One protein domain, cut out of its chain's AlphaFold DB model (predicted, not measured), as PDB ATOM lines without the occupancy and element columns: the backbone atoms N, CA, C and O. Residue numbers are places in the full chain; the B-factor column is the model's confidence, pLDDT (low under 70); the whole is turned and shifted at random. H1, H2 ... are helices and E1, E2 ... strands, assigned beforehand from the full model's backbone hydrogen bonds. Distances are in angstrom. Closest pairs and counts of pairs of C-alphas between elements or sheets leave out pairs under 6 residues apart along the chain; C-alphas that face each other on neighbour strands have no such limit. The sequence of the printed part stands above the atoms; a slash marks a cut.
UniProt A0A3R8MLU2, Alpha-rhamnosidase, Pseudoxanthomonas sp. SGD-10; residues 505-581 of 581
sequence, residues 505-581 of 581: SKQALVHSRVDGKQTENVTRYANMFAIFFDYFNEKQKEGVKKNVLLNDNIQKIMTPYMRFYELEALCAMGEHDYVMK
ATOM      1  N   SER A 505     -16.719  11.946  -0.473       97.38
ATOM      2  CA  SER A 505     -18.104  12.438  -0.412       97.38
ATOM      3  C   SER A 505     -18.299  13.746  -1.185       97.38
ATOM      4  O   SER A 505     -19.348  13.960  -1.786       97.38
ATOM      5  N   LYS A 506     -17.266  14.598  -1.216       98.19
ATOM      6  CA  LYS A 506     -17.286  15.905  -1.892       98.19
ATOM      7  C   LYS A 506     -16.783  15.843  -3.334       98.19
ATOM      8  O   LYS A 506     -16.990  16.795  -4.079       98.19
ATOM      9  N   GLN A 507     -16.125  14.742  -3.716       98.31
ATOM     10  CA  GLN A 507     -15.446  14.564  -5.005       98.31
ATOM     11  C   GLN A 507     -14.508  15.744  -5.330       98.31
ATOM     12  O   GLN A 507     -14.514  16.274  -6.442       98.31
ATOM     13  N   ALA A 508     -13.734  16.175  -4.330       98.69
ATOM     14  CA  ALA A 508     -12.842  17.327  -4.408       98.69
ATOM     15  C   ALA A 508     -11.687  17.216  -3.402       98.69
ATOM     16  O   ALA A 508     -11.780  16.494  -2.405       98.69
ATOM     17  N   LEU A 509     -10.624  17.988  -3.634       98.75
ATOM     18  CA  LEU A 509      -9.627  18.302  -2.613       98.75
ATOM     19  C   LEU A 509     -10.208  19.339  -1.640       98.75
ATOM     20  O   LEU A 509     -10.665  20.405  -2.071       98.75
ATOM     21  N   VAL A 510     -10.176  19.050  -0.338       98.62
ATOM     22  CA  VAL A 510     -10.511  20.038   0.701       98.62
ATOM     23  C   VAL A 510      -9.442  21.130   0.773       98.62
ATOM     24  O   VAL A 510      -8.309  20.957   0.320       98.62
ATOM     25  N   HIS A 511      -9.803  22.281   1.330       98.38
ATOM     26  CA  HIS A 511      -8.947  23.463   1.339       98.38
ATOM     27  C   HIS A 511      -7.676  23.283   2.181       98.38
ATOM     28  O   HIS A 511      -6.582  23.614   1.731       98.38
ATOM     29  N   SER A 512      -7.799  22.746   3.392       98.00
ATOM     30  CA  SER A 512      -6.648  22.533   4.270       98.00
ATOM     31  C   SER A 512      -6.864  21.386   5.249       98.00
ATOM     32  O   SER A 512      -7.971  20.842   5.371       98.00
ATOM     33  N   ARG A 513      -5.789  21.028   5.953       97.69
ATOM     34  CA  ARG A 513      -5.783  20.104   7.084       97.69
ATOM     35  C   ARG A 513      -5.277  20.844   8.324       97.69
ATOM     36  O   ARG A 513      -4.250  21.518   8.263       97.69
ATOM     37  N   VAL A 514      -5.996  20.727   9.437       97.44
ATOM     38  CA  VAL A 514      -5.654  21.353  10.727       97.44
ATOM     39  C   VAL A 514      -5.661  20.269  11.798       97.44
ATOM     40  O   VAL A 514      -6.586  19.458  11.844       97.44
ATOM     41  N   ASP A 515      -4.603  20.210  12.610       95.12
ATOM     42  CA  ASP A 515      -4.423  19.207  13.671       95.12
ATOM     43  C   ASP A 515      -4.674  17.768  13.193       95.12
ATOM     44  O   ASP A 515      -5.351  16.958  13.831       95.12
ATOM     45  N   GLY A 516      -4.167  17.458  12.000       95.56
ATOM     46  CA  GLY A 516      -4.281  16.136  11.405       95.56
ATOM     47  C   GLY A 516      -5.615  15.832  10.707       95.56
ATOM     48  O   GLY A 516      -5.724  14.767  10.096       95.56
ATOM     49  N   LYS A 517      -6.604  16.735  10.739       97.56
ATOM     50  CA  LYS A 517      -7.961  16.514  10.205       97.56
ATOM     51  C   LYS A 517      -8.257  17.380   8.984       97.56
ATOM     52  O   LYS A 517      -7.898  18.555   8.952       97.56
ATOM     53  N   GLN A 518      -8.947  16.806   7.995       98.19
ATOM     54  CA  GLN A 518      -9.497  17.568   6.871       98.19
ATOM     55  C   GLN A 518     -10.437  18.661   7.388       98.19
ATOM     56  O   GLN A 518     -11.258  18.418   8.272       98.19
ATOM     57  N   THR A 519     -10.335  19.856   6.814       97.12
ATOM     58  CA  THR A 519     -11.348  20.894   7.012       97.12
ATOM     59  C   THR A 519     -12.584  20.610   6.160       97.12
ATOM     60  O   THR A 519     -12.519  19.947   5.125       97.12
ATOM     61  N   GLU A 520     -13.733  21.145   6.574       95.62
ATOM     62  CA  GLU A 520     -14.969  20.984   5.804       95.62
ATOM     63  C   GLU A 520     -14.992  21.822   4.516       95.62
ATOM     64  O   GLU A 520     -15.732  21.509   3.582       95.62
ATOM     65  N   ASN A 521     -14.180  22.876   4.437       94.94
ATOM     66  CA  ASN A 521     -14.206  23.814   3.322       94.94
ATOM     67  C   ASN A 521     -13.579  23.216   2.048       94.94
ATOM     68  O   ASN A 521     -12.517  22.592   2.094       94.94
ATOM     69  N   VAL A 522     -14.199  23.470   0.895       97.88
ATOM     70  CA  VAL A 522     -13.662  23.167  -0.437       97.88
ATOM     71  C   VAL A 522     -13.529  24.480  -1.193       97.88
ATOM     72  O   VAL A 522     -14.469  25.264  -1.266       97.88
ATOM     73  N   THR A 523     -12.357  24.710  -1.778       98.19
ATOM     74  CA  THR A 523     -12.067  25.916  -2.568       98.19
ATOM     75  C   THR A 523     -11.606  25.534  -3.967       98.19
ATOM     76  O   THR A 523     -11.154  24.409  -4.204       98.19
ATOM     77  N   ARG A 524     -11.713  26.472  -4.912       98.44
ATOM     78  CA  ARG A 524     -11.394  26.218  -6.322       98.44
ATOM     79  C   ARG A 524      -9.892  26.024  -6.570       98.44
ATOM     80  O   ARG A 524      -9.544  25.239  -7.437       98.44
ATOM     81  N   TYR A 525      -9.017  26.640  -5.771       98.38
ATOM     82  CA  TYR A 525      -7.570  26.766  -6.025       98.38
ATOM     83  C   TYR A 525      -6.822  25.443  -6.245       98.38
ATOM     84  O   TYR A 525      -6.335  25.187  -7.344       98.38
ATOM     85  N   ALA A 526      -6.762  24.562  -5.241       98.56
ATOM     86  CA  ALA A 526      -6.068  23.277  -5.388       98.56
ATOM     87  C   ALA A 526      -6.705  22.408  -6.483       98.56
ATOM     88  O   ALA A 526      -6.016  21.743  -7.253       98.56
ATOM     89  N   ASN A 527      -8.034  22.454  -6.577       98.69
ATOM     90  CA  ASN A 527      -8.799  21.673  -7.535       98.69
ATOM     91  C   ASN A 527      -8.530  22.112  -8.985       98.69
ATOM     92  O   ASN A 527      -8.247  21.266  -9.823       98.69
ATOM     93  N   MET A 528      -8.546  23.412  -9.292       98.25
ATOM     94  CA  MET A 528      -8.288  23.900 -10.652       98.25
ATOM     95  C   MET A 528      -6.837  23.655 -11.082       98.25
ATOM     96  O   MET A 528      -6.606  23.206 -12.200       98.25
ATOM     97  N   PHE A 529      -5.865  23.820 -10.179       98.62
ATOM     98  CA  PHE A 529      -4.460  23.540 -10.488       98.62
ATOM     99  C   PHE A 529      -4.180  22.051 -10.716       98.62
ATOM    100  O   PHE A 529      -3.437  21.691 -11.629       98.62
ATOM    101  N   ALA A 530      -4.810  21.157  -9.949       98.50
ATOM    102  CA  ALA A 530      -4.664  19.714 -10.151       98.50
ATOM    103  C   ALA A 530      -5.197  19.232 -11.517       98.50
ATOM    104  O   ALA A 530      -4.758  18.179 -11.991       98.50
ATOM    105  N   ILE A 531      -6.093  19.990 -12.167       98.19
ATOM    106  CA  ILE A 531      -6.545  19.721 -13.539       98.19
ATOM    107  C   ILE A 531      -5.402  19.956 -14.530       98.19
ATOM    108  O   ILE A 531      -4.981  19.016 -15.202       98.19
ATOM    109  N   PHE A 532      -4.863  21.177 -14.616       93.31
ATOM    110  CA  PHE A 532      -3.851  21.512 -15.629       93.31
ATOM    111  C   PHE A 532      -2.420  21.090 -15.259       93.31
ATOM    112  O   PHE A 532      -1.540  21.094 -16.119       93.31
ATOM    113  N   PHE A 533      -2.168  20.654 -14.021       97.44
ATOM    114  CA  PHE A 533      -0.961  19.885 -13.680       97.44
ATOM    115  C   PHE A 533      -1.080  18.391 -14.000       97.44
ATOM    116  O   PHE A 533      -0.090  17.671 -13.861       97.44
ATOM    117  N   ASP A 534      -2.253  17.934 -14.453       97.12
ATOM    118  CA  ASP A 534      -2.558  16.534 -14.764       97.12
ATOM    119  C   ASP A 534      -2.288  15.607 -13.562       97.12
ATOM    120  O   ASP A 534      -1.575  14.600 -13.623       97.12
ATOM    121  N   TYR A 535      -2.798  16.010 -12.395       98.19
ATOM    122  CA  TYR A 535      -2.663  15.245 -11.152       98.19
ATOM    123  C   TYR A 535      -3.867  14.337 -10.897       98.19
ATOM    124  O   TYR A 535      -3.715  13.305 -10.247       98.19
ATOM    125  N   PHE A 536      -5.036  14.695 -11.424       98.19
ATOM    126  CA  PHE A 536      -6.253  13.901 -11.317       98.19
ATOM    127  C   PHE A 536      -6.336  12.794 -12.371       98.19
ATOM    128  O   PHE A 536      -5.954  12.981 -13.524       98.19
ATOM    129  N   ASN A 537      -6.938  11.663 -12.000       96.88
ATOM    130  CA  ASN A 537      -7.478  10.725 -12.984       96.88
ATOM    131  C   ASN A 537      -8.808  11.240 -13.574       96.88
ATOM    132  O   ASN A 537      -9.432  12.144 -13.022       96.88
ATOM    133  N   GLU A 538      -9.285  10.629 -14.659       96.62
ATOM    134  CA  GLU A 538     -10.496  11.081 -15.368       96.62
ATOM    135  C   GLU A 538     -11.756  11.143 -14.486       96.62
ATOM    136  O   GLU A 538     -12.539  12.085 -14.590       96.62
ATOM    137  N   LYS A 539     -11.937  10.198 -13.549       97.12
ATOM    138  CA  LYS A 539     -13.076  10.226 -12.613       97.12
ATOM    139  C   LYS A 539     -12.998  11.445 -11.690       97.12
ATOM    140  O   LYS A 539     -14.007  12.105 -11.457       97.12
ATOM    141  N   GLN A 540     -11.808  11.741 -11.171       98.38
ATOM    142  CA  GLN A 540     -11.586  12.905 -10.316       98.38
ATOM    143  C   GLN A 540     -11.761  14.216 -11.094       98.38
ATOM    144  O   GLN A 540     -12.376  15.136 -10.562       98.38
ATOM    145  N   LYS A 541     -11.297  14.288 -12.353       98.12
ATOM    146  CA  LYS A 541     -11.497  15.454 -13.232       98.12
ATOM    147  C   LYS A 541     -12.984  15.774 -13.408       98.12
ATOM    148  O   LYS A 541     -13.399  16.904 -13.160       98.12
ATOM    149  N   GLU A 542     -13.803  14.774 -13.742       97.69
ATOM    150  CA  GLU A 542     -15.256  14.953 -13.881       97.69
ATOM    151  C   GLU A 542     -15.941  15.299 -12.548       97.69
ATOM    152  O   GLU A 542     -16.814  16.171 -12.499       97.69
ATOM    153  N   GLY A 543     -15.509  14.670 -11.449       98.06
ATOM    154  CA  GLY A 543     -15.978  14.988 -10.099       98.06
ATOM    155  C   GLY A 543     -15.727  16.450  -9.725       98.06
ATOM    156  O   GLY A 543     -16.657  17.152  -9.327       98.06
ATOM    157  N   VAL A 544     -14.503  16.935  -9.929       98.38
ATOM    158  CA  VAL A 544     -14.101  18.319  -9.645       98.38
ATOM    159  C   VAL A 544     -14.795  19.312 -10.571       98.38
ATOM    160  O   VAL A 544     -15.266  20.352 -10.107       98.38
ATOM    161  N   LYS A 545     -14.925  18.998 -11.863       98.00
ATOM    162  CA  LYS A 545     -15.650  19.846 -12.814       98.00
ATOM    163  C   LYS A 545     -17.073  20.123 -12.331       98.00
ATOM    164  O   LYS A 545     -17.464  21.283 -12.206       98.00
ATOM    165  N   LYS A 546     -17.815  19.066 -11.985       97.81
ATOM    166  CA  LYS A 546     -19.212  19.166 -11.540       97.81
ATOM    167  C   LYS A 546     -19.357  19.784 -10.149       97.81
ATOM    168  O   LYS A 546     -20.236  20.614  -9.949       97.81
ATOM    169  N   ASN A 547     -18.551  19.347  -9.182       98.31
ATOM    170  CA  ASN A 547     -18.758  19.693  -7.771       98.31
ATOM    171  C   ASN A 547     -17.981  20.939  -7.328       98.31
ATOM    172  O   ASN A 547     -18.264  21.462  -6.250       98.31
ATOM    173  N   VAL A 548     -17.043  21.435  -8.145       98.38
ATOM    174  CA  VAL A 548     -16.205  22.598  -7.821       98.38
ATOM    175  C   VAL A 548     -16.275  23.679  -8.897       98.38
ATOM    176  O   VAL A 548     -16.776  24.765  -8.620       98.38
ATOM    177  N   LEU A 549     -15.790  23.411 -10.114       97.69
ATOM    178  CA  LEU A 549     -15.578  24.466 -11.122       97.69
ATOM    179  C   LEU A 549     -16.895  25.034 -11.675       97.69
ATOM    180  O   LEU A 549     -17.030  26.248 -11.827       97.69
ATOM    181  N   LEU A 550     -17.883  24.170 -11.908       96.81
ATOM    182  CA  LEU A 550     -19.223  24.547 -12.374       96.81
ATOM    183  C   LEU A 550     -20.256  24.612 -11.232       96.81
ATOM    184  O   LEU A 550     -21.454  24.708 -11.486       96.81
ATOM    185  N   ASN A 551     -19.812  24.548  -9.971       97.12
ATOM    186  CA  ASN A 551     -20.689  24.609  -8.804       97.12
ATOM    187  C   ASN A 551     -20.692  26.015  -8.191       97.12
ATOM    188  O   ASN A 551     -19.722  26.430  -7.550       97.12
ATOM    189  N   ASP A 552     -21.809  26.726  -8.334       95.62
ATOM    190  CA  ASP A 552     -22.003  28.071  -7.776       95.62
ATOM    191  C   ASP A 552     -22.043  28.112  -6.237       95.62
ATOM    192  O   ASP A 552     -21.912  29.189  -5.659       95.62
ATOM    193  N   ASN A 553     -22.183  26.962  -5.562       96.31
ATOM    194  CA  ASN A 553     -22.110  26.893  -4.098       96.31
ATOM    195  C   ASN A 553     -20.670  26.968  -3.566       96.31
ATOM    196  O   ASN A 553     -20.472  27.192  -2.374       96.31
ATOM    197  N   ILE A 554     -19.662  26.763  -4.422       97.19
ATOM    198  CA  ILE A 554     -18.264  26.997  -4.056       97.19
ATOM    199  C   ILE A 554     -17.947  28.473  -4.281       97.19
ATOM    200  O   ILE A 554     -18.222  28.999  -5.361       97.19
ATOM    201  N   GLN A 555     -17.330  29.114  -3.279       95.12
ATOM    202  CA  GLN A 555     -16.946  30.527  -3.319       95.12
ATOM    203  C   GLN A 555     -16.308  30.894  -4.666       95.12
ATOM    204  O   GLN A 555     -15.372  30.235  -5.132       95.12
ATOM    205  N   LYS A 556     -16.849  31.942  -5.288       95.38
ATOM    206  CA  LYS A 556     -16.380  32.452  -6.576       95.38
ATOM    207  C   LYS A 556     -15.063  33.197  -6.410       95.38
ATOM    208  O   LYS A 556     -14.825  33.833  -5.386       95.38
ATOM    209  N   ILE A 557     -14.247  33.145  -7.455       96.69
ATOM    210  CA  ILE A 557     -13.045  33.963  -7.567       96.69
ATOM    211  C   ILE A 557     -13.446  35.348  -8.079       96.69
ATOM    212  O   ILE A 557     -14.158  35.463  -9.076       96.69
ATOM    213  N   MET A 558     -12.967  36.391  -7.401       94.06
ATOM    214  CA  MET A 558     -13.293  37.789  -7.713       94.06
ATOM    215  C   MET A 558     -12.114  38.565  -8.317       94.06
ATOM    216  O   MET A 558     -12.257  39.741  -8.645       94.06
ATOM    217  N   THR A 559     -10.953  37.924  -8.480       96.56
ATOM    218  CA  THR A 559      -9.750  38.540  -9.045       96.56
ATOM    219  C   THR A 559      -9.493  38.052 -10.474       96.56
ATOM    220  O   THR A 559      -9.625  36.856 -10.750       96.56
ATOM    221  N   PRO A 560      -9.058  38.929 -11.400       97.44
ATOM    222  CA  PRO A 560      -8.532  38.490 -12.695       97.44
ATOM    223  C   PRO A 560      -7.365  37.502 -12.544       97.44
ATOM    224  O   PRO A 560      -7.252  36.564 -13.328       97.44
ATOM    225  N   TYR A 561      -6.561  37.681 -11.488       97.81
ATOM    226  CA  TYR A 561      -5.429  36.828 -11.134       97.81
ATOM    227  C   TYR A 561      -5.818  35.347 -11.042       97.81
ATOM    228  O   TYR A 561      -5.297  34.536 -11.798       97.81
ATOM    229  N   MET A 562      -6.773  34.961 -10.193       98.19
ATOM    230  CA  MET A 562      -7.152  33.545 -10.085       98.19
ATOM    231  C   MET A 562      -8.179  33.104 -11.136       98.19
ATOM    232  O   MET A 562      -8.235  31.918 -11.470       98.19
ATOM    233  N   ARG A 563      -8.933  34.042 -11.736       98.00
ATOM    234  CA  ARG A 563      -9.779  33.762 -12.912       98.00
ATOM    235  C   ARG A 563      -8.956  33.241 -14.087       98.00
ATOM    236  O   ARG A 563      -9.437  32.372 -14.802       98.00
ATOM    237  N   PHE A 564      -7.719  33.713 -14.255       98.44
ATOM    238  CA  PHE A 564      -6.778  33.189 -15.248       98.44
ATOM    239  C   PHE A 564      -6.669  31.655 -15.172       98.44
ATOM    240  O   PHE A 564      -6.903  30.962 -16.160       98.44
ATOM    241  N   TYR A 565      -6.378  31.118 -13.984       98.38
ATOM    242  CA  TYR A 565      -6.173  29.680 -13.783       98.38
ATOM    243  C   TYR A 565      -7.487  28.892 -13.749       98.38
ATOM    244  O   TYR A 565      -7.535  27.751 -14.205       98.38
ATOM    245  N   GLU A 566      -8.565  29.492 -13.240       98.38
ATOM    246  CA  GLU A 566      -9.899  28.884 -13.272       98.38
ATOM    247  C   GLU A 566     -10.355  28.626 -14.711       98.38
ATOM    248  O   GLU A 566     -10.800  27.524 -15.042       98.38
ATOM    249  N   LEU A 567     -10.209  29.634 -15.573       98.06
ATOM    250  CA  LEU A 567     -10.570  29.531 -16.981       98.06
ATOM    251  C   LEU A 567      -9.596  28.631 -17.748       98.06
ATOM    252  O   LEU A 567     -10.046  27.866 -18.595       98.06
ATOM    253  N   GLU A 568      -8.296  28.623 -17.415       98.06
ATOM    254  CA  GLU A 568      -7.350  27.643 -17.977       98.06
ATOM    255  C   GLU A 568      -7.770  26.202 -17.647       98.06
ATOM    256  O   GLU A 568      -7.756  25.346 -18.534       98.06
ATOM    257  N   ALA A 569      -8.190  25.927 -16.409       98.06
ATOM    258  CA  ALA A 569      -8.665  24.603 -16.011       98.06
ATOM    259  C   ALA A 569      -9.935  24.192 -16.771       98.06
ATOM    260  O   ALA A 569     -10.041  23.049 -17.214       98.06
ATOM    261  N   LEU A 570     -10.883  25.111 -16.966       98.12
ATOM    262  CA  LEU A 570     -12.100  24.850 -17.740       98.12
ATOM    263  C   LEU A 570     -11.801  24.628 -19.231       98.12
ATOM    264  O   LEU A 570     -12.310  23.669 -19.812       98.12
ATOM    265  N   CYS A 571     -10.906  25.420 -19.829       98.06
ATOM    266  CA  CYS A 571     -10.403  25.181 -21.185       98.06
ATOM    267  C   CYS A 571      -9.709  23.816 -21.305       98.06
ATOM    268  O   CYS A 571      -9.953  23.077 -22.254       98.06
ATOM    269  N   ALA A 572      -8.887  23.428 -20.322       95.75
ATOM    270  CA  ALA A 572      -8.242  22.113 -20.286       95.75
ATOM    271  C   ALA A 572      -9.248  20.948 -20.232       95.75
ATOM    272  O   ALA A 572      -8.929  19.846 -20.675       95.75
ATOM    273  N   MET A 573     -10.454  21.202 -19.720       96.06
ATOM    274  CA  MET A 573     -11.574  20.259 -19.677       96.06
ATOM    275  C   MET A 573     -12.508  20.356 -20.896       96.06
ATOM    276  O   MET A 573     -13.484  19.613 -20.965       96.06
ATOM    277  N   GLY A 574     -12.217  21.236 -21.860       96.19
ATOM    278  CA  GLY A 574     -13.006  21.423 -23.082       96.19
ATOM    279  C   GLY A 574     -14.239  22.319 -22.933       96.19
ATOM    280  O   GLY A 574     -15.030  22.409 -23.868       96.19
ATOM    281  N   GLU A 575     -14.403  23.014 -21.806       97.25
ATOM    282  CA  GLU A 575     -15.574  23.851 -21.499       97.25
ATOM    283  C   GLU A 575     -15.451  25.269 -22.105       97.25
ATOM    284  O   GLU A 575     -15.675  26.278 -21.435       97.25
ATOM    285  N   HIS A 576     -15.060  25.368 -23.381       96.94
ATOM    286  CA  HIS A 576     -14.753  26.646 -24.041       96.94
ATOM    287  C   HIS A 576     -15.964  27.586 -24.142       96.94
ATOM    288  O   HIS A 576     -15.815  28.787 -23.933       96.94
ATOM    289  N   ASP A 577     -17.162  27.051 -24.400       96.81
ATOM    290  CA  ASP A 577     -18.391  27.852 -24.492       96.81
ATOM    291  C   ASP A 577     -18.746  28.506 -23.149       96.81
ATOM    292  O   ASP A 577     -19.236  29.634 -23.109       96.81
ATOM    293  N   TYR A 578     -18.463  27.817 -22.037       95.44
ATOM    294  CA  TYR A 578     -18.633  28.378 -20.699       95.44
ATOM    295  C   TYR A 578     -17.602  29.473 -20.416       95.44
ATOM    296  O   TYR A 578     -17.939  30.461 -19.783       95.44
ATOM    297  N   VAL A 579     -16.356  29.298 -20.866       97.06
ATOM    298  CA  VAL A 579     -15.282  30.292 -20.683       97.06
ATOM    299  C   VAL A 579     -15.522  31.553 -21.517       97.06
ATOM    300  O   VAL A 579     -15.162  32.642 -21.078       97.06
ATOM    301  N   MET A 580     -16.106  31.405 -22.709       95.88
ATOM    302  CA  MET A 580     -16.432  32.521 -23.599       95.88
ATOM    303  C   MET A 580     -17.580  33.391 -23.061       95.88
ATOM    304  O   MET A 580     -17.606  34.591 -23.324       95.88
ATOM    305  N   LYS A 581     -18.527  32.784 -22.341       92.69
ATOM    306  CA  LYS A 581     -19.654  33.468 -21.698       92.69
ATOM    307  C   LYS A 581     -19.223  34.197 -20.425       92.69
ATOM    308  O   LYS A 581     -19.765  35.302 -20.195       92.69
TER     309      LYS A 581
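AT A GLANCE: This is residues 505 to 581 of the 581 residues of the protein "Alpha-rhamnosidase" of Pseudoxanthomonas sp. SGD-10 (UniProt A0A3R8MLU2). Three helices, H1, H2 and H3, make a small cluster with H1 near the middle; the short H4 packs on H3 at one end of the long axis. At the other end, away from the helices, strand E1 turns back on itself in a narrow loop, residues 513 to 514 pairing antiparallel with 517 to 518. The printed part has 77 residues, with one named strand and then four named helices along the chain, and is mostly helix. It is compact, with a radius of gyration of the C-alphas of 12.3 A and spans of 41 by 28 by 21 A.

HOW THE PARTS SIT: H3, residues 560 to 572, touches H1, residues 524 to 532, closest at the C-alphas of Met 528 and Ala 569, 5.4 A apart; they run the same way at a steep tilt of 43 degrees. H2, residues 538 to 549, forms a helical hairpin with H1, opposite ways at a shallow tilt of 34.5 degrees, only just short of steep; their closest C-alphas, of Arg 524 and Val 548, are 6.2 A apart. H2 and H3, also a helical hairpin, only just touch, with 3 pairs of C-alphas within 8 A, through residues 545 to 549 and 566 to 570 alone; the closest C-alphas are those of Leu 549 and Leu 570, 7.5 A apart. H4, residues 576 to 580, touches residues 567 to 571 of H3, closest at the C-alphas of Leu 567 and Val 579, 6.0 A apart. E1, residues 512 to 514, is apart from the four helices. Each O i to N i+4 pair is within hydrogen-bond range in H2 and H4; in H1 it is 4 of 5 and in H3 8 of 9.

IN THESE COORDINATES: H3 is 18.1 A long, H2 14.9 A and H1 12.9 A. C-alpha 512, where E1 begins, is at (-6.648, 22.533, 4.270), and C-alpha 580, where H4 ends, at (-16.432, 32.521, -23.599).

THE WHOLE: The two C-alphas farthest apart, of Asp 515 and Asp 577, are 41.5 A apart. The printed part has no cut and no long link, and no printed residue is under 70 in pLDDT.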